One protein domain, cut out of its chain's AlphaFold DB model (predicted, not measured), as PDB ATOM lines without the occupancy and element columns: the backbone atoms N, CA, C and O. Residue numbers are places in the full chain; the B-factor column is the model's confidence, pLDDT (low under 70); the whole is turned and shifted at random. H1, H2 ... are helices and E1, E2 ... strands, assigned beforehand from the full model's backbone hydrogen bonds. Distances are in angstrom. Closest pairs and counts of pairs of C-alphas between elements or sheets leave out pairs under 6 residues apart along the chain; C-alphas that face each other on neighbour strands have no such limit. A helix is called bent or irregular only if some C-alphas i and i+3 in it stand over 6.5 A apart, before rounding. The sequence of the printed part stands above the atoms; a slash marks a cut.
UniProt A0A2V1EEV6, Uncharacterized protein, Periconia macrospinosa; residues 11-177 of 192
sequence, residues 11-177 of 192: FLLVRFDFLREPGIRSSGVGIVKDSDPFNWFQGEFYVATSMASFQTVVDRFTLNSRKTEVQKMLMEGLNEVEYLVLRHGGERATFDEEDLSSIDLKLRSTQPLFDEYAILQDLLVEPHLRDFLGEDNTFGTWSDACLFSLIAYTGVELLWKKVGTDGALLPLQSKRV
ATOM      1  N   PHE A  11     -31.931 -37.933  18.884       92.00
ATOM      2  CA  PHE A  11     -30.519 -38.031  18.567       92.00
ATOM      3  C   PHE A  11     -30.034 -39.467  18.702       92.00
ATOM      4  O   PHE A  11     -30.477 -40.216  19.573       92.00
ATOM      5  N   LEU A  12     -29.098 -39.833  17.839       91.06
ATOM      6  CA  LEU A  12     -28.394 -41.104  17.840       91.06
ATOM      7  C   LEU A  12     -26.970 -40.889  18.318       91.06
ATOM      8  O   LEU A  12     -26.346 -39.869  18.016       91.06
ATOM      9  N   LEU A  13     -26.440 -41.907  18.986       92.38
ATOM     10  CA  LEU A  13     -25.015 -42.010  19.242       92.38
ATOM     11  C   LEU A  13     -24.385 -42.957  18.231       92.38
ATOM     12  O   LEU A  13     -24.902 -44.045  17.960       92.38
ATOM     13  N   VAL A  14     -23.245 -42.527  17.712       89.44
ATOM     14  CA  VAL A  14     -22.446 -43.266  16.744       89.44
ATOM     15  C   VAL A  14     -21.040 -43.480  17.274       89.44
ATOM     16  O   VAL A  14     -20.479 -42.594  17.912       89.44
ATOM     17  N   ARG A  15     -20.456 -44.636  16.982       87.50
ATOM     18  CA  ARG A  15     -19.032 -44.914  17.130       87.50
ATOM     19  C   ARG A  15     -18.390 -44.877  15.752       87.50
ATOM     20  O   ARG A  15     -18.932 -45.422  14.795       87.50
ATOM     21  N   PHE A  16     -17.216 -44.278  15.670       81.56
ATOM     22  CA  PHE A  16     -16.363 -44.346  14.492       81.56
ATOM     23  C   PHE A  16     -14.935 -44.626  14.939       81.56
ATOM     24  O   PHE A  16     -14.503 -44.162  15.998       81.56
ATOM     25  N   ASP A  17     -14.201 -45.354  14.113       79.12
ATOM     26  CA  ASP A  17     -12.780 -45.594  14.313       79.12
ATOM     27  C   ASP A  17     -11.998 -44.741  13.309       79.12
ATOM     28  O   ASP A  17     -12.458 -44.493  12.196       79.12
ATOM     29  N   PHE A  18     -10.830 -44.240  13.696       73.88
ATOM     30  CA  PHE A  18      -9.989 -43.406  12.839       73.88
ATOM     31  C   PHE A  18      -8.509 -43.673  13.105       73.88
ATOM     32  O   PHE A  18      -8.119 -44.144  14.175       73.88
ATOM     33  N   LEU A  19      -7.667 -43.367  12.120       68.69
ATOM     34  CA  LEU A  19      -6.217 -43.455  12.261       68.69
ATOM     35  C   LEU A  19      -5.674 -42.112  12.732       68.69
ATOM     36  O   LEU A  19      -5.938 -41.100  12.090       68.69
ATOM     37  N   ARG A  20      -4.902 -42.103  13.823       63.81
ATOM     38  CA  ARG A  20      -4.108 -40.950  14.272       63.81
ATOM     39  C   ARG A  20      -2.647 -41.101  13.902       63.81
ATOM     40  O   ARG A  20      -2.118 -42.204  13.986       63.81
ATOM     41  N   GLU A  21      -1.982 -40.017  13.509       56.28
ATOM     42  CA  GLU A  21      -0.531 -40.065  13.331       56.28
ATOM     43  C   GLU A  21       0.155 -40.405  14.672       56.28
ATOM     44  O   GLU A  21      -0.238 -39.858  15.708       56.28
ATOM     45  N   PRO A  22       1.159 -41.304  14.694       56.75
ATOM     46  CA  PRO A  22       1.704 -42.087  13.580       56.75
ATOM     47  C   PRO A  22       1.065 -43.494  13.448       56.75
ATOM     48  O   PRO A  22       1.624 -44.485  13.906       56.75
ATOM     49  N   GLY A  23      -0.090 -43.612  12.783       55.88
ATOM     50  CA  GLY A  23      -0.702 -44.895  12.392       55.88
ATOM     51  C   GLY A  23      -1.462 -45.660  13.485       55.88
ATOM     52  O   GLY A  23      -1.706 -46.855  13.332       55.88
ATOM     53  N   ILE A  24      -1.849 -45.006  14.577       61.03
ATOM     54  CA  ILE A  24      -2.555 -45.647  15.693       61.03
ATOM     55  C   ILE A  24      -4.059 -45.646  15.407       61.03
ATOM     56  O   ILE A  24      -4.626 -44.597  15.101       61.03
ATOM     57  N   ARG A  25      -4.721 -46.801  15.530       64.31
ATOM     58  CA  ARG A  25      -6.189 -46.863  15.499       64.31
ATOM     59  C   ARG A  25      -6.742 -46.328  16.812       64.31
ATOM     60  O   ARG A  25      -6.356 -46.784  17.878       64.31
ATOM     61  N   SER A  26      -7.633 -45.357  16.705       76.69
ATOM     62  CA  SER A  26      -8.346 -44.728  17.809       76.69
ATOM     63  C   SER A  26      -9.841 -44.785  17.517       76.69
ATOM     64  O   SER A  26     -10.253 -45.022  16.382       76.69
ATOM     65  N   SER A  27     -10.660 -44.530  18.532       80.44
ATOM     66  CA  SER A  27     -12.113 -44.437  18.378       80.44
ATOM     67  C   SER A  27     -12.637 -43.087  18.844       80.44
ATOM     68  O   SER A  27     -12.009 -42.401  19.658       80.44
ATOM     69  N   GLY A  28     -13.797 -42.709  18.326       86.44
ATOM     70  CA  GLY A  28     -14.559 -41.565  18.790       86.44
ATOM     71  C   GLY A  28     -16.049 -41.867  18.853       86.44
ATOM     72  O   GLY A  28     -16.521 -42.920  18.416       86.44
ATOM     73  N   VAL A  29     -16.783 -40.924  19.436       90.56
ATOM     74  CA  VAL A  29     -18.238 -40.982  19.575       90.56
ATOM     75  C   VAL A  29     -18.831 -39.724  18.963       90.56
ATOM     76  O   VAL A  29     -18.333 -38.626  19.190       90.56
ATOM     77  N   GLY A  30     -19.881 -39.872  18.166       90.81
ATOM     78  CA  GLY A  30     -20.644 -38.769  17.599       90.81
ATOM     79  C   GLY A  30     -22.077 -38.760  18.109       90.81
ATOM     80  O   GLY A  30     -22.637 -39.805  18.440       90.81
ATOM     81  N   ILE A  31     -22.670 -37.576  18.142       92.62
ATOM     82  CA  ILE A  31     -24.093 -37.345  18.366       92.62
ATOM     83  C   ILE A  31     -24.647 -36.755  17.072       92.62
ATOM     84  O   ILE A  31     -24.194 -35.702  16.622       92.62
ATOM     85  N   VAL A  32     -25.611 -37.442  16.465       89.69
ATOM     86  CA  VAL A  32     -26.245 -37.036  15.200       89.69
ATOM     87  C   VAL A  32     -27.763 -37.051  15.342       89.69
ATOM     88  O   VAL A  32     -28.300 -37.703  16.233       89.69
ATOM     89  N   LYS A  33     -28.476 -36.335  14.474       89.12
ATOM     90  CA  LYS A  33     -29.945 -36.306  14.481       89.12
ATOM     91  C   LYS A  33     -30.508 -37.612  13.917       89.12
ATOM     92  O   LYS A  33     -30.055 -38.064  12.871       89.12
ATOM     93  N   ASP A  34     -31.518 -38.204  14.558       85.62
ATOM     94  CA  ASP A  34     -32.170 -39.426  14.043       85.62
ATOM     95  C   ASP A  34     -32.996 -39.158  12.777       85.62
ATOM     96  O   ASP A  34     -33.173 -40.044  11.945       85.62
ATOM     97  N   SER A  35     -33.476 -37.923  12.607       83.38
ATOM     98  CA  SER A  35     -34.207 -37.486  11.412       83.38
ATOM     99  C   SER A  35     -33.338 -37.442  10.152       83.38
ATOM    100  O   SER A  35     -33.873 -37.550   9.050       83.38
ATOM    101  N   ASP A  36     -32.018 -37.304  10.306       78.56
ATOM    102  CA  ASP A  36     -31.050 -37.258   9.208       78.56
ATOM    103  C   ASP A  36     -29.692 -37.847   9.651       78.56
ATOM    104  O   ASP A  36     -28.701 -37.126   9.810       78.56
ATOM    105  N   PRO A  37     -29.625 -39.173   9.885       71.12
ATOM    106  CA  PRO A  37     -28.471 -39.819  10.515       71.12
ATOM    107  C   PRO A  37     -27.229 -39.849   9.616       71.12
ATOM    108  O   PRO A  37     -26.134 -40.135  10.089       71.12
ATOM    109  N   PHE A  38     -27.391 -39.548   8.324       73.56
ATOM    110  CA  PHE A  38     -26.311 -39.513   7.336       73.56
ATOM    111  C   PHE A  38     -25.730 -38.110   7.137       73.56
ATOM    112  O   PHE A  38     -24.753 -37.938   6.406       73.56
ATOM    113  N   ASN A  39     -26.303 -37.094   7.781       76.38
ATOM    114  CA  ASN A  39     -25.830 -35.722   7.700       76.38
ATOM    115  C   ASN A  39     -24.869 -35.399   8.843       76.38
ATOM    116  O   ASN A  39     -25.141 -34.619   9.758       76.38
ATOM    117  N   TRP A  40     -23.686 -36.001   8.742       75.88
ATOM    118  CA  TRP A  40     -22.597 -35.865   9.707       75.88
ATOM    119  C   TRP A  40     -22.177 -34.410   9.940       75.88
ATOM    120  O   TRP A  40     -21.703 -34.071  11.017       75.88
ATOM    121  N   PHE A  41     -22.370 -33.521   8.961       75.81
ATOM    122  CA  PHE A  41     -22.000 -32.107   9.073       75.81
ATOM    123  C   PHE A  41     -22.763 -31.353  10.168       75.81
ATOM    124  O   PHE A  41     -22.300 -30.305  10.619       75.81
ATOM    125  N   GLN A  42     -23.915 -31.877  10.587       78.44
ATOM    126  CA  GLN A  42     -24.723 -31.332  11.678       78.44
ATOM    127  C   GLN A  42     -24.474 -32.036  13.018       78.44
ATOM    128  O   GLN A  42     -25.085 -31.668  14.019       78.44
ATOM    129  N   GLY A  43     -23.599 -33.043  13.036       84.94
ATOM    130  CA  GLY A  43     -23.258 -33.799  14.230       84.94
ATOM    131  C   GLY A  43     -22.225 -33.110  15.117       84.94
ATOM    132  O   GLY A  43     -21.443 -32.255  14.682       84.94
ATOM    133  N   GLU A  44     -22.199 -33.544  16.370       90.62
ATOM    134  CA  GLU A  44     -21.158 -33.207  17.335       90.62
ATOM    135  C   GLU A  44     -20.313 -34.437  17.625       90.62
ATOM    136  O   GLU A  44     -20.846 -35.497  17.943       90.62
ATOM    137  N   PHE A  45     -18.996 -34.301  17.536       88.50
ATOM    138  CA  PHE A  45     -18.081 -35.428  17.625       88.50
ATOM    139  C   PHE A  45     -17.083 -35.227  18.750       88.50
ATOM    140  O   PHE A  45     -16.620 -34.113  19.009       88.50
ATOM    141  N   TYR A  46     -16.764 -36.339  19.396       89.12
ATOM    142  CA  TYR A  46     -15.904 -36.430  20.555       89.12
ATOM    143  C   TYR A  46     -14.797 -37.430  20.255       89.12
ATOM    144  O   TYR A  46     -15.057 -38.542  19.787       89.12
ATOM    145  N   VAL A  47     -13.561 -37.034  20.528       83.12
ATOM    146  CA  VAL A  47     -12.380 -37.883  20.363       83.12
ATOM    147  C   VAL A  47     -11.459 -37.702  21.558       83.12
ATOM    148  O   VAL A  47     -11.294 -36.591  22.058       83.12
ATOM    149  N   ALA A  48     -10.838 -38.788  22.004       78.69
ATOM    150  CA  ALA A  48      -9.746 -38.704  22.960       78.69
ATOM    151  C   ALA A  48      -8.467 -38.269  22.223       78.69
ATOM    152  O   ALA A  48      -7.992 -38.960  21.319       78.69
ATOM    153  N   THR A  49      -7.910 -37.119  22.593       69.94
ATOM    154  CA  THR A  49      -6.631 -36.613  22.086       69.94
ATOM    155  C   THR A  49      -5.616 -36.556  23.212       69.94
ATOM    156  O   THR A  49      -5.923 -36.216  24.353       69.94
ATOM    157  N   SER A  50      -4.375 -36.910  22.898       61.44
ATOM    158  CA  SER A  50      -3.276 -36.791  23.853       61.44
ATOM    159  C   SER A  50      -2.593 -35.447  23.680       61.44
ATOM    160  O   SER A  50      -2.210 -35.071  22.572       61.44
ATOM    161  N   MET A  51      -2.455 -34.716  24.781       53.84
ATOM    162  CA  MET A  51      -1.738 -33.451  24.831       53.84
ATOM    163  C   MET A  51      -0.300 -33.649  25.311       53.84
ATOM    164  O   MET A  51       0.067 -34.685  25.875       53.84
ATOM    165  N   ALA A  52       0.520 -32.609  25.132       48.88
ATOM    166  CA  ALA A  52       1.806 -32.514  25.811       48.88
ATOM    167  C   ALA A  52       1.599 -32.726  27.325       48.88
ATOM    168  O   ALA A  52       0.731 -32.083  27.914       48.88
ATOM    169  N   SER A  53       2.418 -33.584  27.947       52.72
ATOM    170  CA  SER A  53       2.364 -34.004  29.370       52.72
ATOM    171  C   SER A  53       1.543 -35.260  29.705       52.72
ATOM    172  O   SER A  53       1.140 -35.409  30.855       52.72
ATOM    173  N   PHE A  54       1.308 -36.176  28.755       52.06
ATOM    174  CA  PHE A  54       0.585 -37.446  29.003       52.06
ATOM    175  C   PHE A  54      -0.844 -37.261  29.527       52.06
ATOM    176  O   PHE A  54      -1.438 -38.166  30.110       52.06
ATOM    177  N   GLN A  55      -1.405 -36.072  29.326       57.19
ATOM    178  CA  GLN A  55      -2.793 -35.796  29.643       57.19
ATOM    179  C   GLN A  55      -3.626 -36.137  28.416       57.19
ATOM    180  O   GLN A  55      -3.453 -35.533  27.355       57.19
ATOM    181  N   THR A  56      -4.526 -37.104  28.556       62.22
ATOM    182  CA  THR A  56      -5.555 -37.351  27.550       62.22
ATOM    183  C   THR A  56      -6.748 -36.455  27.848       62.22
ATOM    184  O   THR A  56      -7.286 -36.461  28.956       62.22
ATOM    185  N   VAL A  57      -7.151 -35.668  26.858       73.88
ATOM    186  CA  VAL A  57      -8.340 -34.820  26.911       73.88
ATOM    187  C   VAL A  57      -9.367 -35.328  25.910       73.88
ATOM    188  O   VAL A  57      -9.028 -35.976  24.924       73.88
ATOM    189  N   VAL A  58     -10.639 -35.041  26.168       81.25
ATOM    190  CA  VAL A  58     -11.711 -35.296  25.204       81.25
ATOM    191  C   VAL A  58     -11.981 -34.000  24.447       81.25
ATOM    192  O   VAL A  58     -12.509 -33.039  25.016       81.25
ATOM    193  N   ASP A  59     -11.613 -33.976  23.170       81.56
ATOM    194  CA  ASP A  59     -11.908 -32.879  22.254       81.56
ATOM    195  C   ASP A  59     -13.329 -33.028  21.702       81.56
ATOM    196  O   ASP A  59     -13.691 -34.087  21.193       81.56
ATOM    197  N   ARG A  60     -14.113 -31.942  21.756       85.62
ATOM    198  CA  ARG A  60     -15.422 -31.813  21.093       85.62
ATOM    199  C   ARG A  60     -15.303 -30.879  19.895       85.62
ATOM    200  O   ARG A  60     -14.715 -29.802  20.009       85.62
ATOM    201  N   PHE A  61     -15.885 -31.253  18.763       79.75
ATOM    202  CA  PHE A  61     -15.881 -30.434  17.551       79.75
ATOM    203  C   PHE A  61     -17.072 -30.771  16.642       79.75
ATOM    204  O   PHE A  61     -17.735 -31.796  16.793       79.75
ATOM    205  N   THR A  62     -17.331 -29.896  15.673       83.00
ATOM    206  CA  THR A  62     -18.230 -30.164  14.540       83.00
ATOM    207  C   THR A  62     -17.399 -30.274  13.269       83.00
ATOM    208  O   THR A  62     -16.344 -29.636  13.169       83.00
ATOM    209  N   LEU A  63     -17.853 -31.033  12.267       74.25
ATOM    210  CA  LEU A  63     -17.106 -31.164  11.005       74.25
ATOM    211  C   LEU A  63     -16.917 -29.819  10.285       74.25
ATOM    212  O   LEU A  63     -15.965 -29.659   9.538       74.25
ATOM    213  N   ASN A  64     -17.769 -28.824  10.543       71.75
ATOM    214  CA  ASN A  64     -17.638 -27.484   9.960       71.75
ATOM    215  C   ASN A  64     -16.687 -26.553  10.743       71.75
ATOM    216  O   ASN A  64     -16.452 -25.417  10.325       71.75
ATOM    217  N   SER A  65     -16.146 -26.992  11.884       61.78
ATOM    218  CA  SER A  65     -15.214 -26.200  12.694       61.78
ATOM    219  C   SER A  65     -13.760 -26.388  12.222       61.78
ATOM    220  O   SER A  65     -13.338 -27.483  11.873       61.78
ATOM    221  N   ARG A  66     -12.989 -25.293  12.165       50.78
ATOM    222  CA  ARG A  66     -11.709 -25.106  11.435       50.78
ATOM    223  C   ARG A  66     -10.484 -25.959  11.881       50.78
ATOM    224  O   ARG A  66      -9.392 -25.409  12.004       50.78
ATOM    225  N   LYS A  67     -10.592 -27.274  12.095       57.97
ATOM    226  CA  LYS A  67      -9.431 -28.176  12.286       57.97
ATOM    227  C   LYS A  67      -9.348 -29.188  11.134       57.97
ATOM    228  O   LYS A  67      -9.883 -30.286  11.222       57.97
ATOM    229  N   THR A  68      -8.667 -28.801  10.054       59.25
ATOM    230  CA  THR A  68      -8.584 -29.534   8.773       59.25
ATOM    231  C   THR A  68      -8.012 -30.949   8.873       59.25
ATOM    232  O   THR A  68      -8.413 -31.817   8.104       59.25
ATOM    233  N   GLU A  69      -7.087 -31.199   9.797       62.59
ATOM    234  CA  GLU A  69      -6.392 -32.488   9.897       62.59
ATOM    235  C   GLU A  69      -7.250 -33.551  10.594       62.59
ATOM    236  O   GLU A  69      -7.562 -34.580   9.997       62.59
ATOM    237  N   VAL A  70      -7.762 -33.233  11.788       61.19
ATOM    238  CA  VAL A  70      -8.722 -34.073  12.524       61.19
ATOM    239  C   VAL A  70      -9.961 -34.336  11.668       61.19
ATOM    240  O   VAL A  70     -10.384 -35.478  11.533       61.19
ATOM    241  N   GLN A  71     -10.493 -33.313  10.994       65.88
ATOM    242  CA  GLN A  71     -11.629 -33.462  10.084       65.88
ATOM    243  C   GLN A  71     -11.361 -34.476   8.961       65.88
ATOM    244  O   GLN A  71     -12.216 -35.314   8.684       65.88
ATOM    245  N   LYS A  72     -10.189 -34.424   8.314       67.56
ATOM    246  CA  LYS A  72      -9.840 -35.342   7.223       67.56
ATOM    247  C   LYS A  72      -9.755 -36.791   7.709       67.56
ATOM    248  O   LYS A  72     -10.352 -37.668   7.093       67.56
ATOM    249  N   MET A  73      -9.083 -37.018   8.838       66.69
ATOM    250  CA  MET A  73      -8.927 -38.348   9.446       66.69
ATOM    251  C   MET A  73     -10.278 -38.964   9.831       66.69
ATOM    252  O   MET A  73     -10.493 -40.166   9.713       66.69
ATOM    253  N   LEU A  74     -11.216 -38.125  10.264       65.31
ATOM    254  CA  LEU A  74     -12.558 -38.552  10.642       65.31
ATOM    255  C   LEU A  74     -13.436 -38.861   9.442       65.31
ATOM    256  O   LEU A  74     -14.155 -39.852   9.468       65.31
ATOM    257  N   MET A  75     -13.362 -38.056   8.381       67.88
ATOM    258  CA  MET A  75     -14.081 -38.339   7.136       67.88
ATOM    259  C   MET A  75     -13.693 -39.706   6.550       67.88
ATOM    260  O   MET A  75     -14.538 -40.368   5.957       67.88
ATOM    261  N   GLU A  76     -12.451 -40.153   6.751       66.25
ATOM    262  CA  GLU A  76     -12.008 -41.507   6.388       66.25
ATOM    263  C   GLU A  76     -12.621 -42.579   7.311       66.25
ATOM    264  O   GLU A  76     -13.089 -43.612   6.825       66.25
ATOM    265  N   GLY A  77     -12.685 -42.310   8.620       62.34
ATOM    266  CA  GLY A  77     -13.270 -43.195   9.636       62.34
ATOM    267  C   GLY A  77     -14.793 -43.358   9.571       62.34
ATOM    268  O   GLY A  77     -15.335 -44.403   9.933       62.34
ATOM    269  N   LEU A  78     -15.503 -42.359   9.041       64.88
ATOM    270  CA  LEU A  78     -16.966 -42.374   8.908       64.88
ATOM    271  C   LEU A  78     -17.493 -43.392   7.871       64.88
ATOM    272  O   LEU A  78     -18.704 -43.567   7.745       64.88
ATOM    273  N   ASN A  79     -16.614 -44.107   7.160       61.19
ATOM    274  CA  ASN A  79     -17.003 -45.229   6.298       61.19
ATOM    275  C   ASN A  79     -17.398 -46.493   7.087       61.19
ATOM    276  O   ASN A  79     -18.068 -47.365   6.539       61.19
ATOM    277  N   GLU A  80     -17.011 -46.601   8.364       69.62
ATOM    278  CA  GLU A  80     -17.253 -47.783   9.208       69.62
ATOM    279  C   GLU A  80     -18.003 -47.448  10.505       69.62
ATOM    280  O   GLU A  80     -17.649 -47.911  11.587       69.62
ATOM    281  N   VAL A  81     -19.054 -46.633  10.409       78.25
ATOM    282  CA  VAL A  81     -19.795 -46.181  11.592       78.25
ATOM    283  C   VAL A  81     -20.684 -47.274  12.183       78.25
ATOM    284  O   VAL A  81     -21.455 -47.945  11.489       78.25
ATOM    285  N   GLU A  82     -20.628 -47.383  13.503       85.00
ATOM    286  CA  GLU A  82     -21.525 -48.194  14.313       85.00
ATOM    287  C   GLU A  82     -22.515 -47.311  15.060       85.00
ATOM    288  O   GLU A  82     -22.182 -46.222  15.513       85.00
ATOM    289  N   TYR A  83     -23.742 -47.787  15.216       87.62
ATOM    290  CA  TYR A  83     -24.787 -47.090  15.951       87.62
ATOM    291  C   TYR A  83     -25.046 -47.802  17.262       87.62
ATOM    292  O   TYR A  83     -24.905 -49.024  17.369       87.62
ATOM    293  N   LEU A  84     -25.463 -47.028  18.253       89.81
ATOM    294  CA  LEU A  84     -25.922 -47.577  19.512       89.81
ATOM    295  C   LEU A  84     -27.288 -48.247  19.317       89.81
ATOM    296  O   LEU A  84     -28.242 -47.615  18.856       89.81
ATOM    297  N   VAL A  85     -27.394 -49.524  19.676       86.75
ATOM    298  CA  VAL A  85     -28.650 -50.287  19.615       86.75
ATOM    299  C   VAL A  85     -28.980 -50.917  20.963       86.75
ATOM    300  O   VAL A  85     -28.094 -51.192  21.777       86.75
ATOM    301  N   LEU A  86     -30.267 -51.168  21.196       85.62
ATOM    302  CA  LEU A  86     -30.730 -51.958  22.330       85.62
ATOM    303  C   LEU A  86     -30.273 -53.405  22.161       85.62
ATOM    304  O   LEU A  86     -30.539 -54.040  21.137       85.62
ATOM    305  N   ARG A  87     -29.638 -53.961  23.196       80.38
ATOM    306  CA  ARG A  87     -29.171 -55.354  23.173       80.38
ATOM    307  C   ARG A  87     -30.311 -56.349  22.976       80.38
ATOM    308  O   ARG A  87     -30.152 -57.355  22.287       80.38
ATOM    309  N   HIS A  88     -31.462 -56.051  23.566       78.56
ATOM    310  CA  HIS A  88     -32.681 -56.827  23.412       78.56
ATOM    311  C   HIS A  88     -33.604 -56.136  22.408       78.56
ATOM    312  O   HIS A  88     -34.220 -55.128  22.739       78.56
ATOM    313  N   GLY A  89     -33.693 -56.706  21.205       73.06
ATOM    314  CA  GLY A  89     -34.575 -56.253  20.122       73.06
ATOM    315  C   GLY A  89     -33.846 -55.590  18.948       73.06
ATOM    316  O   GLY A  89     -34.347 -55.634  17.826       73.06
ATOM    317  N   GLY A  90     -32.617 -55.099  19.155       78.50
ATOM    318  CA  GLY A  90     -31.763 -54.575  18.086       78.50
ATOM    319  C   GLY A  90     -32.207 -53.225  17.518       78.50
ATOM    320  O   GLY A  90     -31.636 -52.776  16.524       78.50
ATOM    321  N   GLU A  91     -33.206 -52.577  18.125       86.12
ATOM    322  CA  GLU A  91     -33.662 -51.235  17.762       86.12
ATOM    323  C   GLU A  91     -32.561 -50.197  18.004       86.12
ATOM    324  O   GLU A  91     -31.788 -50.309  18.961       86.12
ATOM    325  N   ARG A  92     -32.513 -49.141  17.184       87.38
ATOM    326  CA  ARG A  92     -31.589 -48.023  17.423       87.38
ATOM    327  C   ARG A  92     -31.979 -47.305  18.705       87.38
ATOM    328  O   ARG A  92     -33.144 -46.955  18.889       87.38
ATOM    329  N   ALA A  93     -31.005 -47.070  19.571       89.88
ATOM    330  CA  ALA A  93     -31.203 -46.276  20.768       89.88
ATOM    331  C   ALA A  93     -31.224 -44.790  20.386       89.88
ATOM    332  O   ALA A  93     -30.229 -44.272  19.875       89.88
ATOM    333  N   THR A  94     -32.344 -44.115  20.644       92.88
ATOM    334  CA  THR A  94     -32.456 -42.659  20.490       92.88
ATOM    335  C   THR A  94     -32.590 -41.952  21.828       92.88
ATOM    336  O   THR A  94     -33.143 -42.498  22.782       92.88
ATOM    337  N   PHE A  95     -32.107 -40.718  21.888       91.75
ATOM    338  CA  PHE A  95     -32.171 -39.847  23.059       91.75
ATOM    339  C   PHE A  95     -32.886 -38.552  22.694       91.75
ATOM    340  O   PHE A  95     -32.755 -38.081  21.565       91.75
ATOM    341  N   ASP A  96     -33.643 -37.981  23.626       91.56
ATOM    342  CA  ASP A  96     -34.297 -36.693  23.391       91.56
ATOM    343  C   ASP A  96     -33.274 -35.546  23.487       91.56
ATOM    344  O   ASP A  96     -32.236 -35.665  24.138       91.56
ATOM    345  N   GLU A  97     -33.589 -34.395  22.895       90.31
ATOM    346  CA  GLU A  97     -32.775 -33.176  23.024       90.31
ATOM    347  C   GLU A  97     -32.458 -32.806  24.488       90.31
ATOM    348  O   GLU A  97     -31.332 -32.434  24.823       90.31
ATOM    349  N   GLU A  98     -33.437 -32.974  25.382       89.00
ATOM    350  CA  GLU A  98     -33.324 -32.694  26.821       89.00
ATOM    351  C   GLU A  98     -32.204 -33.520  27.493       89.00
ATOM    352  O   GLU A  98     -31.570 -33.073  28.454       89.00
ATOM    353  N   ASP A  99     -31.920 -34.707  26.951       88.75
ATOM    354  CA  ASP A  99     -30.963 -35.676  27.477       88.75
ATOM    355  C   ASP A  99     -29.513 -35.377  27.039       88.75
ATOM    356  O   ASP A  99     -28.555 -35.836  27.673       88.75
ATOM    357  N   LEU A 100     -29.323 -34.561  25.993       88.25
ATOM    358  CA  LEU A 100     -28.014 -34.312  25.378       88.25
ATOM    359  C   LEU A 100     -26.995 -33.690  26.327       88.25
ATOM    360  O   LEU A 100     -25.821 -34.045  26.282       88.25
ATOM    361  N   SER A 101     -27.429 -32.795  27.216       89.19
ATOM    362  CA  SER A 101     -26.534 -32.162  28.195       89.19
ATOM    363  C   SER A 101     -25.900 -33.182  29.148       89.19
ATOM    364  O   SER A 101     -24.721 -33.085  29.490       89.19
ATOM    365  N   SER A 102     -26.666 -34.203  29.541       90.19
ATOM    366  CA  SER A 102     -26.182 -35.288  30.395       90.19
ATOM    367  C   SER A 102     -25.257 -36.223  29.622       90.19
ATOM    368  O   SER A 102     -24.253 -36.679  30.168       90.19
ATOM    369  N   ILE A 103     -25.572 -36.489  28.352       90.75
ATOM    370  CA  ILE A 103     -24.743 -37.315  27.472       90.75
ATOM    371  C   ILE A 103     -23.398 -36.630  27.195       90.75
ATOM    372  O   ILE A 103     -22.369 -37.266  27.407       90.75
ATOM    373  N   ASP A 104     -23.377 -35.344  26.822       90.50
ATOM    374  CA  ASP A 104     -22.145 -34.548  26.651       90.50
ATOM    375  C   ASP A 104     -21.275 -34.631  27.911       90.50
ATOM    376  O   ASP A 104     -20.096 -34.985  27.834       90.50
ATOM    377  N   LEU A 105     -21.870 -34.421  29.092       88.31
ATOM    378  CA  LEU A 105     -21.146 -34.521  30.356       88.31
ATOM    379  C   LEU A 105     -20.548 -35.921  30.568       88.31
ATOM    380  O   LEU A 105     -19.410 -36.036  31.029       88.31
ATOM    381  N   LYS A 106     -21.279 -36.992  30.239       88.62
ATOM    382  CA  LYS A 106     -20.777 -38.369  30.353       88.62
ATOM    383  C   LYS A 106     -19.654 -38.660  29.373       88.62
ATOM    384  O   LYS A 106     -18.648 -39.218  29.798       88.62
ATOM    385  N   LEU A 107     -19.766 -38.240  28.117       89.31
ATOM    386  CA  LEU A 107     -18.697 -38.416  27.134       89.31
ATOM    387  C   LEU A 107     -17.428 -37.676  27.575       89.31
ATOM    388  O   LEU A 107     -16.350 -38.257  27.595       89.31
ATOM    389  N   ARG A 108     -17.553 -36.428  28.039       86.00
ATOM    390  CA  ARG A 108     -16.400 -35.615  28.467       86.00
ATOM    391  C   ARG A 108     -15.774 -36.056  29.792       86.00
ATOM    392  O   ARG A 108     -14.599 -35.783  30.018       86.00
ATOM    393  N   SER A 109     -16.544 -36.695  30.676       83.12
ATOM    394  CA  SER A 109     -16.056 -37.212  31.967       83.12
ATOM    395  C   SER A 109     -15.624 -38.677  31.926       83.12
ATOM    396  O   SER A 109     -15.005 -39.146  32.881       83.12
ATOM    397  N   THR A 110     -15.929 -39.400  30.844       83.06
ATOM    398  CA  THR A 110     -15.457 -40.772  30.659       83.06
ATOM    399  C   THR A 110     -13.957 -40.727  30.453       83.06
ATOM    400  O   THR A 110     -13.473 -40.246  29.426       83.06
ATOM    401  N   GLN A 111     -13.231 -41.218  31.457       72.75
ATOM    402  CA  GLN A 111     -11.786 -41.308  31.389       72.75
ATOM    403  C   GLN A 111     -11.414 -42.200  30.199       72.75
ATOM    404  O   GLN A 111     -11.881 -43.341  30.132       72.75
ATOM    405  N   PRO A 112     -10.597 -41.698  29.259       67.00
ATOM    406  CA  PRO A 112      -9.865 -42.553  28.342       67.00
ATOM    407  C   PRO A 112      -9.209 -43.650  29.160       67.00
ATOM    408  O   PRO A 112      -8.621 -43.351  30.204       67.00
ATOM    409  N   LEU A 113      -9.381 -44.906  28.741       59.00
ATOM    410  CA  LEU A 113      -8.674 -46.006  29.375       59.00
ATOM    411  C   LEU A 113      -7.192 -45.634  29.324       59.00
ATOM    412  O   LEU A 113      -6.612 -45.441  28.254       59.00
ATOM    413  N   PHE A 114      -6.645 -45.380  30.510       49.06
ATOM    414  CA  PHE A 114      -5.232 -45.122  30.709       49.06
ATOM    415  C   PHE A 114      -4.490 -46.298  30.058       49.06
ATOM    416  O   PHE A 114      -4.802 -47.437  30.390       49.06
ATOM    417  N   ASP A 115      -3.589 -45.990  29.118       45.75
ATOM    418  CA  ASP A 115      -2.626 -46.885  28.435       45.75
ATOM    419  C   ASP A 115      -2.729 -47.051  26.910       45.75
ATOM    420  O   ASP A 115      -1.984 -47.830  26.325       45.75
ATOM    421  N   GLU A 116      -3.456 -46.187  26.200       45.19
ATOM    422  CA  GLU A 116      -3.140 -45.964  24.775       45.19
ATOM    423  C   GLU A 116      -1.879 -45.092  24.561       45.19
ATOM    424  O   GLU A 116      -1.546 -44.782  23.423       45.19
ATOM    425  N   TYR A 117      -1.181 -44.631  25.611       44.97
ATOM    426  CA  TYR A 117      -0.078 -43.664  25.446       44.97
ATOM    427  C   TYR A 117       1.181 -43.901  26.286       44.97
ATOM    428  O   TYR A 117       2.267 -43.642  25.770       44.97
ATOM    429  N   ALA A 118       1.089 -44.423  27.517       43.62
ATOM    430  CA  ALA A 118       2.290 -44.814  28.275       43.62
ATOM    431  C   ALA A 118       3.074 -45.892  27.508       43.62
ATOM    432  O   ALA A 118       4.275 -45.780  27.283       43.62
ATOM    433  N   ILE A 119       2.331 -46.836  26.939       46.09
ATOM    434  CA  ILE A 119       2.845 -47.882  26.070       46.09
ATOM    435  C   ILE A 119       3.423 -47.312  24.759       46.09
ATOM    436  O   ILE A 119       4.462 -47.768  24.300       46.09
ATOM    437  N   LEU A 120       2.817 -46.289  24.147       44.38
ATOM    438  CA  LEU A 120       3.266 -45.779  22.840       44.38
ATOM    439  C   LEU A 120       4.507 -44.878  22.891       44.38
ATOM    440  O   LEU A 120       5.265 -44.868  21.920       44.38
ATOM    441  N   GLN A 121       4.765 -44.171  23.997       42.44
ATOM    442  CA  GLN A 121       6.070 -43.522  24.179       42.44
ATOM    443  C   GLN A 121       7.172 -44.531  24.515       42.44
ATOM    444  O   GLN A 121       8.255 -44.425  23.937       42.44
ATOM    445  N   ASP A 122       6.887 -45.555  25.323       40.22
ATOM    446  CA  ASP A 122       7.861 -46.616  25.598       40.22
ATOM    447  C   ASP A 122       8.136 -47.484  24.353       40.22
ATOM    448  O   ASP A 122       9.257 -47.935  24.157       40.22
ATOM    449  N   LEU A 123       7.197 -47.623  23.407       42.03
ATOM    450  CA  LEU A 123       7.387 -48.350  22.133       42.03
ATOM    451  C   LEU A 123       8.331 -47.671  21.121       42.03
ATOM    452  O   LEU A 123       8.802 -48.314  20.166       42.03
ATOM    453  N   LEU A 124       8.599 -46.373  21.286       43.78
ATOM    454  CA  LEU A 124       9.651 -45.670  20.544       43.78
ATOM    455  C   LEU A 124      11.032 -45.858  21.193       43.78
ATOM    456  O   LEU A 124      12.040 -45.659  20.515       43.78
ATOM    457  N   VAL A 125      11.076 -46.275  22.462       45.59
ATOM    458  CA  VAL A 125      12.296 -46.392  23.277       45.59
ATOM    459  C   VAL A 125      12.709 -47.857  23.503       45.59
ATOM    460  O   VAL A 125      13.902 -48.148  23.557       45.59
ATOM    461  N   GLU A 126      11.766 -48.804  23.530       45.00
ATOM    462  CA  GLU A 126      11.986 -50.206  23.906       45.00
ATOM    463  C   GLU A 126      11.395 -51.199  22.875       45.00
ATOM    464  O   GLU A 126      10.246 -51.634  22.974       45.00
ATOM    465  N   PRO A 127      12.187 -51.616  21.866       51.56
ATOM    466  CA  PRO A 127      11.724 -52.442  20.744       51.56
ATOM    467  C   PRO A 127      11.167 -53.825  21.109       51.56
ATOM    468  O   PRO A 127      10.402 -54.384  20.332       51.56
ATOM    469  N   HIS A 128      11.539 -54.382  22.264       50.16
ATOM    470  CA  HIS A 128      11.173 -55.741  22.680       50.16
ATOM    471  C   HIS A 128       9.738 -55.858  23.228       50.16
ATOM    472  O   HIS A 128       9.225 -56.964  23.362       50.16
ATOM    473  N   LEU A 129       9.077 -54.730  23.518       42.25
ATOM    474  CA  LEU A 129       7.673 -54.687  23.943       42.25
ATOM    475  C   LEU A 129       6.693 -54.589  22.759       42.25
ATOM    476  O   LEU A 129       5.490 -54.763  22.945       42.25
ATOM    477  N   ARG A 130       7.191 -54.364  21.530       48.12
ATOM    478  CA  ARG A 130       6.368 -54.339  20.302       48.12
ATOM    479  C   ARG A 130       5.674 -55.668  20.038       48.12
ATOM    480  O   ARG A 130       4.505 -55.672  19.668       48.12
ATOM    481  N   ASP A 131       6.373 -56.772  20.277       43.69
ATOM    482  CA  ASP A 131       5.856 -58.115  20.006       43.69
ATOM    483  C   ASP A 131       4.729 -58.501  20.981       43.69
ATOM    484  O   ASP A 131       3.833 -59.256  20.626       43.69
ATOM    485  N   PHE A 132       4.705 -57.909  22.183       39.22
ATOM    486  CA  PHE A 132       3.682 -58.165  23.206       39.22
ATOM    487  C   PHE A 132       2.322 -57.505  22.899       39.22
ATOM    488  O   PHE A 132       1.293 -57.879  23.461       39.22
ATOM    489  N   LEU A 133       2.314 -56.503  22.016       45.12
ATOM    490  CA  LEU A 133       1.129 -55.726  21.625       45.12
ATOM    491  C   LEU A 133       0.754 -55.926  20.151       45.12
ATOM    492  O   LEU A 133      -0.310 -55.481  19.727       45.12
ATOM    493  N   GLY A 134       1.623 -56.589  19.380       39.94
ATOM    494  CA  GLY A 134       1.421 -56.919  17.970       39.94
ATOM    495  C   GLY A 134       0.436 -58.063  17.717       39.94
ATOM    496  O   GLY A 134       0.071 -58.291  16.567       39.94
ATOM    497  N   GLU A 135      -0.027 -58.749  18.763       37.19
ATOM    498  CA  GLU A 135      -1.025 -59.813  18.669       37.19
ATOM    499  C   GLU A 135      -2.326 -59.362  19.349       37.19
ATOM    500  O   GLU A 135      -2.448 -59.428  20.567       37.19
ATOM    501  N   ASP A 136      -3.272 -58.846  18.555       38.50
ATOM    502  CA  ASP A 136      -4.725 -58.772  18.820       38.50
ATOM    503  C   ASP A 136      -5.230 -58.251  20.186       38.50
ATOM    504  O   ASP A 136      -6.417 -58.382  20.503       38.50
ATOM    505  N   ASN A 137      -4.394 -57.577  20.979       35.62
ATOM    506  CA  ASN A 137      -4.784 -57.003  22.263       35.62
ATOM    507  C   ASN A 137      -5.599 -55.718  22.056       35.62
ATOM    508  O   ASN A 137      -5.124 -54.595  22.220       35.62
ATOM    509  N   THR A 138      -6.872 -55.896  21.708       38.56
ATOM    510  CA  THR A 138      -7.909 -54.868  21.818       38.56
ATOM    511  C   THR A 138      -8.253 -54.690  23.294       38.56
ATOM    512  O   THR A 138      -9.248 -55.203  23.803       38.56
ATOM    513  N   PHE A 139      -7.417 -53.937  24.014       47.06
ATOM    514  CA  PHE A 139      -7.927 -53.183  25.156       47.06
ATOM    515  C   PHE A 139      -9.144 -52.400  24.642       47.06
ATOM    516  O   PHE A 139      -9.061 -51.790  23.574       47.06
ATOM    517  N   GLY A 140     -10.294 -52.515  25.320       56.78
ATOM    518  CA  GLY A 140     -11.541 -51.891  24.865       56.78
ATOM    519  C   GLY A 140     -11.304 -50.432  24.480       56.78
ATOM    520  O   GLY A 140     -10.509 -49.741  25.117       56.78
ATOM    521  N   THR A 141     -11.927 -49.965  23.407       76.00
ATOM    522  CA  THR A 141     -11.643 -48.623  22.894       76.00
ATOM    523  C   THR A 141     -12.234 -47.551  23.821       76.00
ATOM    524  O   THR A 141     -13.102 -47.827  24.654       76.00
ATOM    525  N   TRP A 142     -11.830 -46.283  23.680       82.88
ATOM    526  CA  TRP A 142     -12.495 -45.195  24.420       82.88
ATOM    527  C   TRP A 142     -14.012 -45.132  24.154       82.88
ATOM    528  O   TRP A 142     -14.790 -44.887  25.077       82.88
ATOM    529  N   SER A 143     -14.463 -45.418  22.928       85.56
ATOM    530  CA  SER A 143     -15.894 -45.546  22.620       85.56
ATOM    531  C   SER A 143     -16.577 -46.693  23.385       85.56
ATOM    532  O   SER A 143     -17.743 -46.557  23.758       85.56
ATOM    533  N   ASP A 144     -15.872 -47.783  23.704       82.12
ATOM    534  CA  ASP A 144     -16.384 -48.857  24.565       82.12
ATOM    535  C   ASP A 144     -16.475 -48.411  26.033       82.12
ATOM    536  O   ASP A 144     -17.471 -48.679  26.707       82.12
ATOM    537  N   ALA A 145     -15.503 -47.639  26.527       82.25
ATOM    538  CA  ALA A 145     -15.596 -47.018  27.852       82.25
ATOM    539  C   ALA A 145     -16.813 -46.075  27.955       82.25
ATOM    540  O   ALA A 145     -17.545 -46.097  28.952       82.25
ATOM    541  N   CYS A 146     -17.082 -45.297  26.901       88.50
ATOM    542  CA  CYS A 146     -18.277 -44.458  26.796       88.50
ATOM    543  C   CYS A 146     -19.563 -45.294  26.823       88.50
ATOM    544  O   CYS A 146     -20.499 -44.949  27.547       88.50
ATOM    545  N   LEU A 147     -19.602 -46.418  26.098       87.62
ATOM    546  CA  LEU A 147     -20.719 -47.364  26.131       87.62
ATOM    547  C   LEU A 147     -20.988 -47.865  27.558       87.62
ATOM    548  O   LEU A 147     -22.121 -47.774  28.030       87.62
ATOM    549  N   PHE A 148     -19.963 -48.333  28.275       84.12
ATOM    550  CA  PHE A 148     -20.125 -48.805  29.655       84.12
ATOM    551  C   PHE A 148     -20.621 -47.704  30.599       84.12
ATOM    552  O   PHE A 148     -21.507 -47.950  31.421       84.12
ATOM    553  N   SER A 149     -20.105 -46.480  30.455       84.94
ATOM    554  CA  SER A 149     -20.547 -45.308  31.221       84.94
ATOM    555  C   SER A 149     -22.033 -45.002  30.987       84.94
ATOM    556  O   SER A 149     -22.790 -44.777  31.937       84.94
ATOM    557  N   LEU A 150     -22.484 -45.071  29.730       85.88
ATOM    558  CA  LEU A 150     -23.886 -44.871  29.354       85.88
ATOM    559  C   LEU A 150     -24.794 -45.998  29.861       85.88
ATOM    560  O   LEU A 150     -25.879 -45.710  30.370       85.88
ATOM    561  N   ILE A 151     -24.364 -47.261  29.787       85.06
ATOM    562  CA  ILE A 151     -25.100 -48.409  30.346       85.06
ATOM    563  C   ILE A 151     -25.261 -48.245  31.857       85.06
ATOM    564  O   ILE A 151     -26.370 -48.366  32.376       85.06
ATOM    565  N   ALA A 152     -24.185 -47.912  32.575       82.38
ATOM    566  CA  ALA A 152     -24.236 -47.697  34.020       82.38
ATOM    567  C   ALA A 152     -25.181 -46.544  34.394       82.38
ATOM    568  O   ALA A 152     -25.892 -46.609  35.399       82.38
ATOM    569  N   TYR A 153     -25.203 -45.492  33.574       83.88
ATOM    570  CA  TYR A 153     -26.020 -44.311  33.808       83.88
ATOM    571  C   TYR A 153     -27.511 -44.533  33.515       83.88
ATOM    572  O   TYR A 153     -28.370 -44.140  34.304       83.88
ATOM    573  N   THR A 154     -27.830 -45.176  32.396       83.88
ATOM    574  CA  THR A 154     -29.215 -45.423  31.963       83.88
ATOM    575  C   THR A 154     -29.819 -46.651  32.642       83.88
ATOM    576  O   THR A 154     -31.011 -46.685  32.944       83.88
ATOM    577  N   GLY A 155     -28.996 -47.658  32.941       82.81
ATOM    578  CA  GLY A 155     -29.438 -49.000  33.310       82.81
ATOM    579  C   GLY A 155     -29.985 -49.809  32.136       82.81
ATOM    580  O   GLY A 155     -30.644 -50.818  32.371       82.81
ATOM    581  N   VAL A 156     -29.766 -49.356  30.899       85.12
ATOM    582  CA  VAL A 156     -30.220 -50.028  29.679       85.12
ATOM    583  C   VAL A 156     -29.047 -50.773  29.060       85.12
ATOM    584  O   VAL A 156     -27.952 -50.229  28.946       85.12
ATOM    585  N   GLU A 157     -29.274 -52.018  28.644       84.06
ATOM    586  CA  GLU A 157     -28.263 -52.800  27.937       84.06
ATOM    587  C   GLU A 157     -28.153 -52.354  26.476       84.06
ATOM    588  O   GLU A 157     -29.106 -52.457  25.695       84.06
ATOM    589  N   LEU A 158     -26.969 -51.870  26.112       85.50
ATOM    590  CA  LEU A 158     -26.671 -51.256  24.823       85.50
ATOM    591  C   LEU A 158     -25.464 -51.948  24.182       85.50
ATOM    592  O   LEU A 158     -24.635 -52.530  24.883       85.50
ATOM    593  N   LEU A 159     -25.357 -51.875  22.859       86.81
ATOM    594  CA  LEU A 159     -24.184 -52.333  22.112       86.81
ATOM    595  C   LEU A 159     -23.961 -51.498  20.851       86.81
ATOM    596  O   LEU A 159     -24.907 -50.933  20.301       86.81
ATOM    597  N   TRP A 160     -22.710 -51.439  20.395       86.56
ATOM    598  CA  TRP A 160     -22.360 -50.880  19.094       86.56
ATOM    599  C   TRP A 160     -22.695 -51.880  17.987       86.56
ATOM    600  O   TRP A 160     -22.414 -53.072  18.116       86.56
ATOM    601  N   LYS A 161     -23.322 -51.411  16.904       82.44
ATOM    602  CA  LYS A 161     -23.614 -52.244  15.734       82.44
ATOM    603  C   LYS A 161     -23.430 -51.474  14.430       82.44
ATOM    604  O   LYS A 161     -24.059 -50.432  14.237       82.44
ATOM    605  N   LYS A 162     -22.622 -52.013  13.509       74.56
ATOM    606  CA  LYS A 162     -22.543 -51.514  12.123       74.56
ATOM    607  C   LYS A 162     -23.923 -51.551  11.476       74.56
ATOM    608  O   LYS A 162     -24.625 -52.562  11.516       74.56
ATOM    609  N   VAL A 163     -24.301 -50.451  10.836       59.41
ATOM    610  CA  VAL A 163     -25.497 -50.428   9.991       59.41
ATOM    611  C   VAL A 163     -25.128 -51.021   8.633       59.41
ATOM    612  O   VAL A 163     -24.262 -50.502   7.940       59.41
ATOM    613  N   GLY A 164     -25.782 -52.125   8.262       52.47
ATOM    614  CA  GLY A 164     -25.669 -52.725   6.927       52.47
ATOM    615  C   GLY A 164     -24.975 -54.090   6.831       52.47
ATOM    616  O   GLY A 164     -25.037 -54.691   5.764       52.47
ATOM    617  N   THR A 165     -24.383 -54.636   7.899       45.34
ATOM    618  CA  THR A 165     -23.803 -55.999   7.858       45.34
ATOM    619  C   THR A 165     -24.851 -57.118   7.906       45.34
ATOM    620  O   THR A 165     -24.593 -58.196   7.382       45.34
ATOM    621  N   ASP A 166     -26.065 -56.839   8.396       40.62
ATOM    622  CA  ASP A 166     -27.208 -57.774   8.385       40.62
ATOM    623  C   ASP A 166     -28.186 -57.512   7.220       40.62
ATOM    624  O   ASP A 166     -29.400 -57.650   7.356       40.62
ATOM    625  N   GLY A 167     -27.661 -57.119   6.055       34.91
ATOM    626  CA  GLY A 167     -28.359 -57.311   4.782       34.91
ATOM    627  C   GLY A 167     -29.719 -56.623   4.628       34.91
ATOM    628  O   GLY A 167     -30.603 -57.208   4.024       34.91
ATOM    629  N   ALA A 168     -29.903 -55.405   5.137       34.81
ATOM    630  CA  ALA A 168     -30.793 -54.395   4.555       34.81
ATOM    631  C   ALA A 168     -30.665 -53.076   5.327       34.81
ATOM    632  O   ALA A 168     -30.707 -53.060   6.556       34.81
ATOM    633  N   LEU A 169     -30.623 -51.956   4.599       43.50
ATOM    634  CA  LEU A 169     -31.009 -50.628   5.093       43.50
ATOM    635  C   LEU A 169     -32.526 -50.602   5.362       43.50
ATOM    636  O   LEU A 169     -33.252 -49.774   4.816       43.50
ATOM    637  N   LEU A 170     -33.051 -51.546   6.146       45.25
ATOM    638  CA  LEU A 170     -34.360 -51.322   6.733       45.25
ATOM    639  C   LEU A 170     -34.176 -50.188   7.740       45.25
ATOM    640  O   LEU A 170     -33.174 -50.193   8.461       45.25
ATOM    641  N   PRO A 171     -35.092 -49.210   7.798       54.06
ATOM    642  CA  PRO A 171     -35.097 -48.253   8.888       54.06
ATOM    643  C   PRO A 171     -35.191 -49.065  10.179       54.06
ATOM    644  O   PRO A 171     -36.254 -49.592  10.512       54.06
ATOM    645  N   LEU A 172     -34.057 -49.248  10.864       60.22
ATOM    646  CA  LEU A 172     -34.043 -49.856  12.183       60.22
ATOM    647  C   LEU A 172     -34.969 -48.989  13.015       60.22
ATOM    648  O   LEU A 172     -34.726 -47.781  13.138       60.22
ATOM    649  N   GLN A 173     -36.044 -49.603  13.513       73.19
ATOM    650  CA  GLN A 173     -36.989 -48.919  14.378       73.19
ATOM    651  C   GLN A 173     -36.180 -48.247  15.483       73.19
ATOM    652  O   GLN A 173     -35.316 -48.872  16.101       73.19
ATOM    653  N   SER A 174     -36.389 -46.947  15.642       80.31
ATOM    654  CA  SER A 174     -35.772 -46.184  16.712       80.31
ATOM    655  C   SER A 174     -36.598 -46.399  17.969       80.31
ATOM    656  O   SER A 174     -37.830 -46.323  17.940       80.31
ATOM    657  N   LYS A 175     -35.925 -46.664  19.082       85.06
ATOM    658  CA  LYS A 175     -36.553 -46.781  20.386       85.06
ATOM    659  C   LYS A 175     -35.875 -45.826  21.344       85.06
ATOM    660  O   LYS A 175     -34.671 -45.897  21.593       85.06
ATOM    661  N   ARG A 176     -36.700 -44.940  21.891       83.88
ATOM    662  CA  ARG A 176     -36.263 -43.930  22.841       83.88
ATOM    663  C   ARG A 176     -35.734 -44.593  24.110       83.88
ATOM    664  O   ARG A 176     -36.436 -45.380  24.748       83.88
ATOM    665  N   VAL A 177     -34.528 -44.207  24.497       86.31
ATOM    666  CA  VAL A 177     -33.935 -44.472  25.803       86.31
ATOM    667  C   VAL A 177     -34.296 -43.315  26.728       86.31
ATOM    668  O   VAL A 177     -34.132 -42.152  26.376       86.31
TER     669      VAL A 177
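AT A GLANCE: This is residues 11 to 177 of the 192 residues of an uncharacterized protein of Periconia macrospinosa (UniProt A0A2V1EEV6). A strongly twisted sheet of eight strands curls round two helices, H2 and H5, while H1 crosses its opposite face. H3 and H4, two short helices, make a small head at one end of the long axis, away from the sheet. The printed part has 167 residues with thirteen named elements, in the order E1 E2 E3 E4 H1 E5 E6 H2 H3 H4 H5 E7 E8; the class is mixed, helices and strands. The sheet is branched at E1, and its pairs are antiparallel but for E6 and E8, which are parallel. The whole is compact, with a radius of gyration of the C-alphas of 16.6 A and spans of 50 by 35 by 31 A.

IN THESE COORDINATES: E1, residues 11 to 20, is 26.9 A long and begins at C-alpha 11 (-30.519, -38.031, 18.567). E2, residues 24 to 33, is 29.0 A long. E3 is residues 44 to 50, E4 56 to 61, E5 82 to 86, E6 92 to 96, E7 158 to 162 and E8 174 to 176, with C-alpha 176 at (-36.263, -43.930, 22.841). H1, residues 68 to 80, is 20.2 A long, H2, residues 97 to 109, 19.4 A, and H5, residues 142 to 154, 18.3 A. H3 is residues 118 to 125 and H4 127 to 133. H2 is irregular, but only just: C-alphas 98 and 101 are 6.9 A apart.

HOW THE PARTS SIT: E1 to E4 form a meander, each strand the antiparallel neighbour of the one before, with N 14 and O 30 at 2.9 A, N 31 and O 44 at 2.8 A, and N 49 and O 57 at 2.8 A. E2 lies on one side of E1; E5, with N 15 and O 82 at 2.8 A, and E6, with N 11 and O 95 at 2.8 A, lie on the other side. E7 is beside E5, with N 83 and O 161 at 2.8 A, and E8 beside E6, with N 175 and O 92 at 2.8 A. H2 and H5 are on the same face. They touch through residues 103 to 107 and 146 to 150 alone, at a steep tilt of 52 degrees, opposite ways; their closest C-alphas, Leu 107 and Cys 146, are 6.1 A apart. H1 is on the opposite face, at a height of 7.9 A over the sheet; it runs across the strands, at 68 degrees to E1 on the local plane. H3 and H4 are not on the sheet and are close but not clearly touching; their closest C-alphas, Leu 123 and Arg 130, are 6.3 A apart. Every O i to N i+4 pair is within hydrogen-bond range in H5, against 7 of 9 in H1 and H2, 2 of 4 in H3 and 0 of 3 in H4, where 3 of 4 O i to N i+3 pairs are.

THE WHOLE: The two C-alphas farthest apart, Glu 98 and His 128, are 50.3 A apart. The printed part has no cut. The link from E7 to E8, 11 residues, is long, and residues 165 to 170 stand free. The mean pLDDT of the printed part is 70.9; residues 112 to 140 and 163 to 172 are among those under 70.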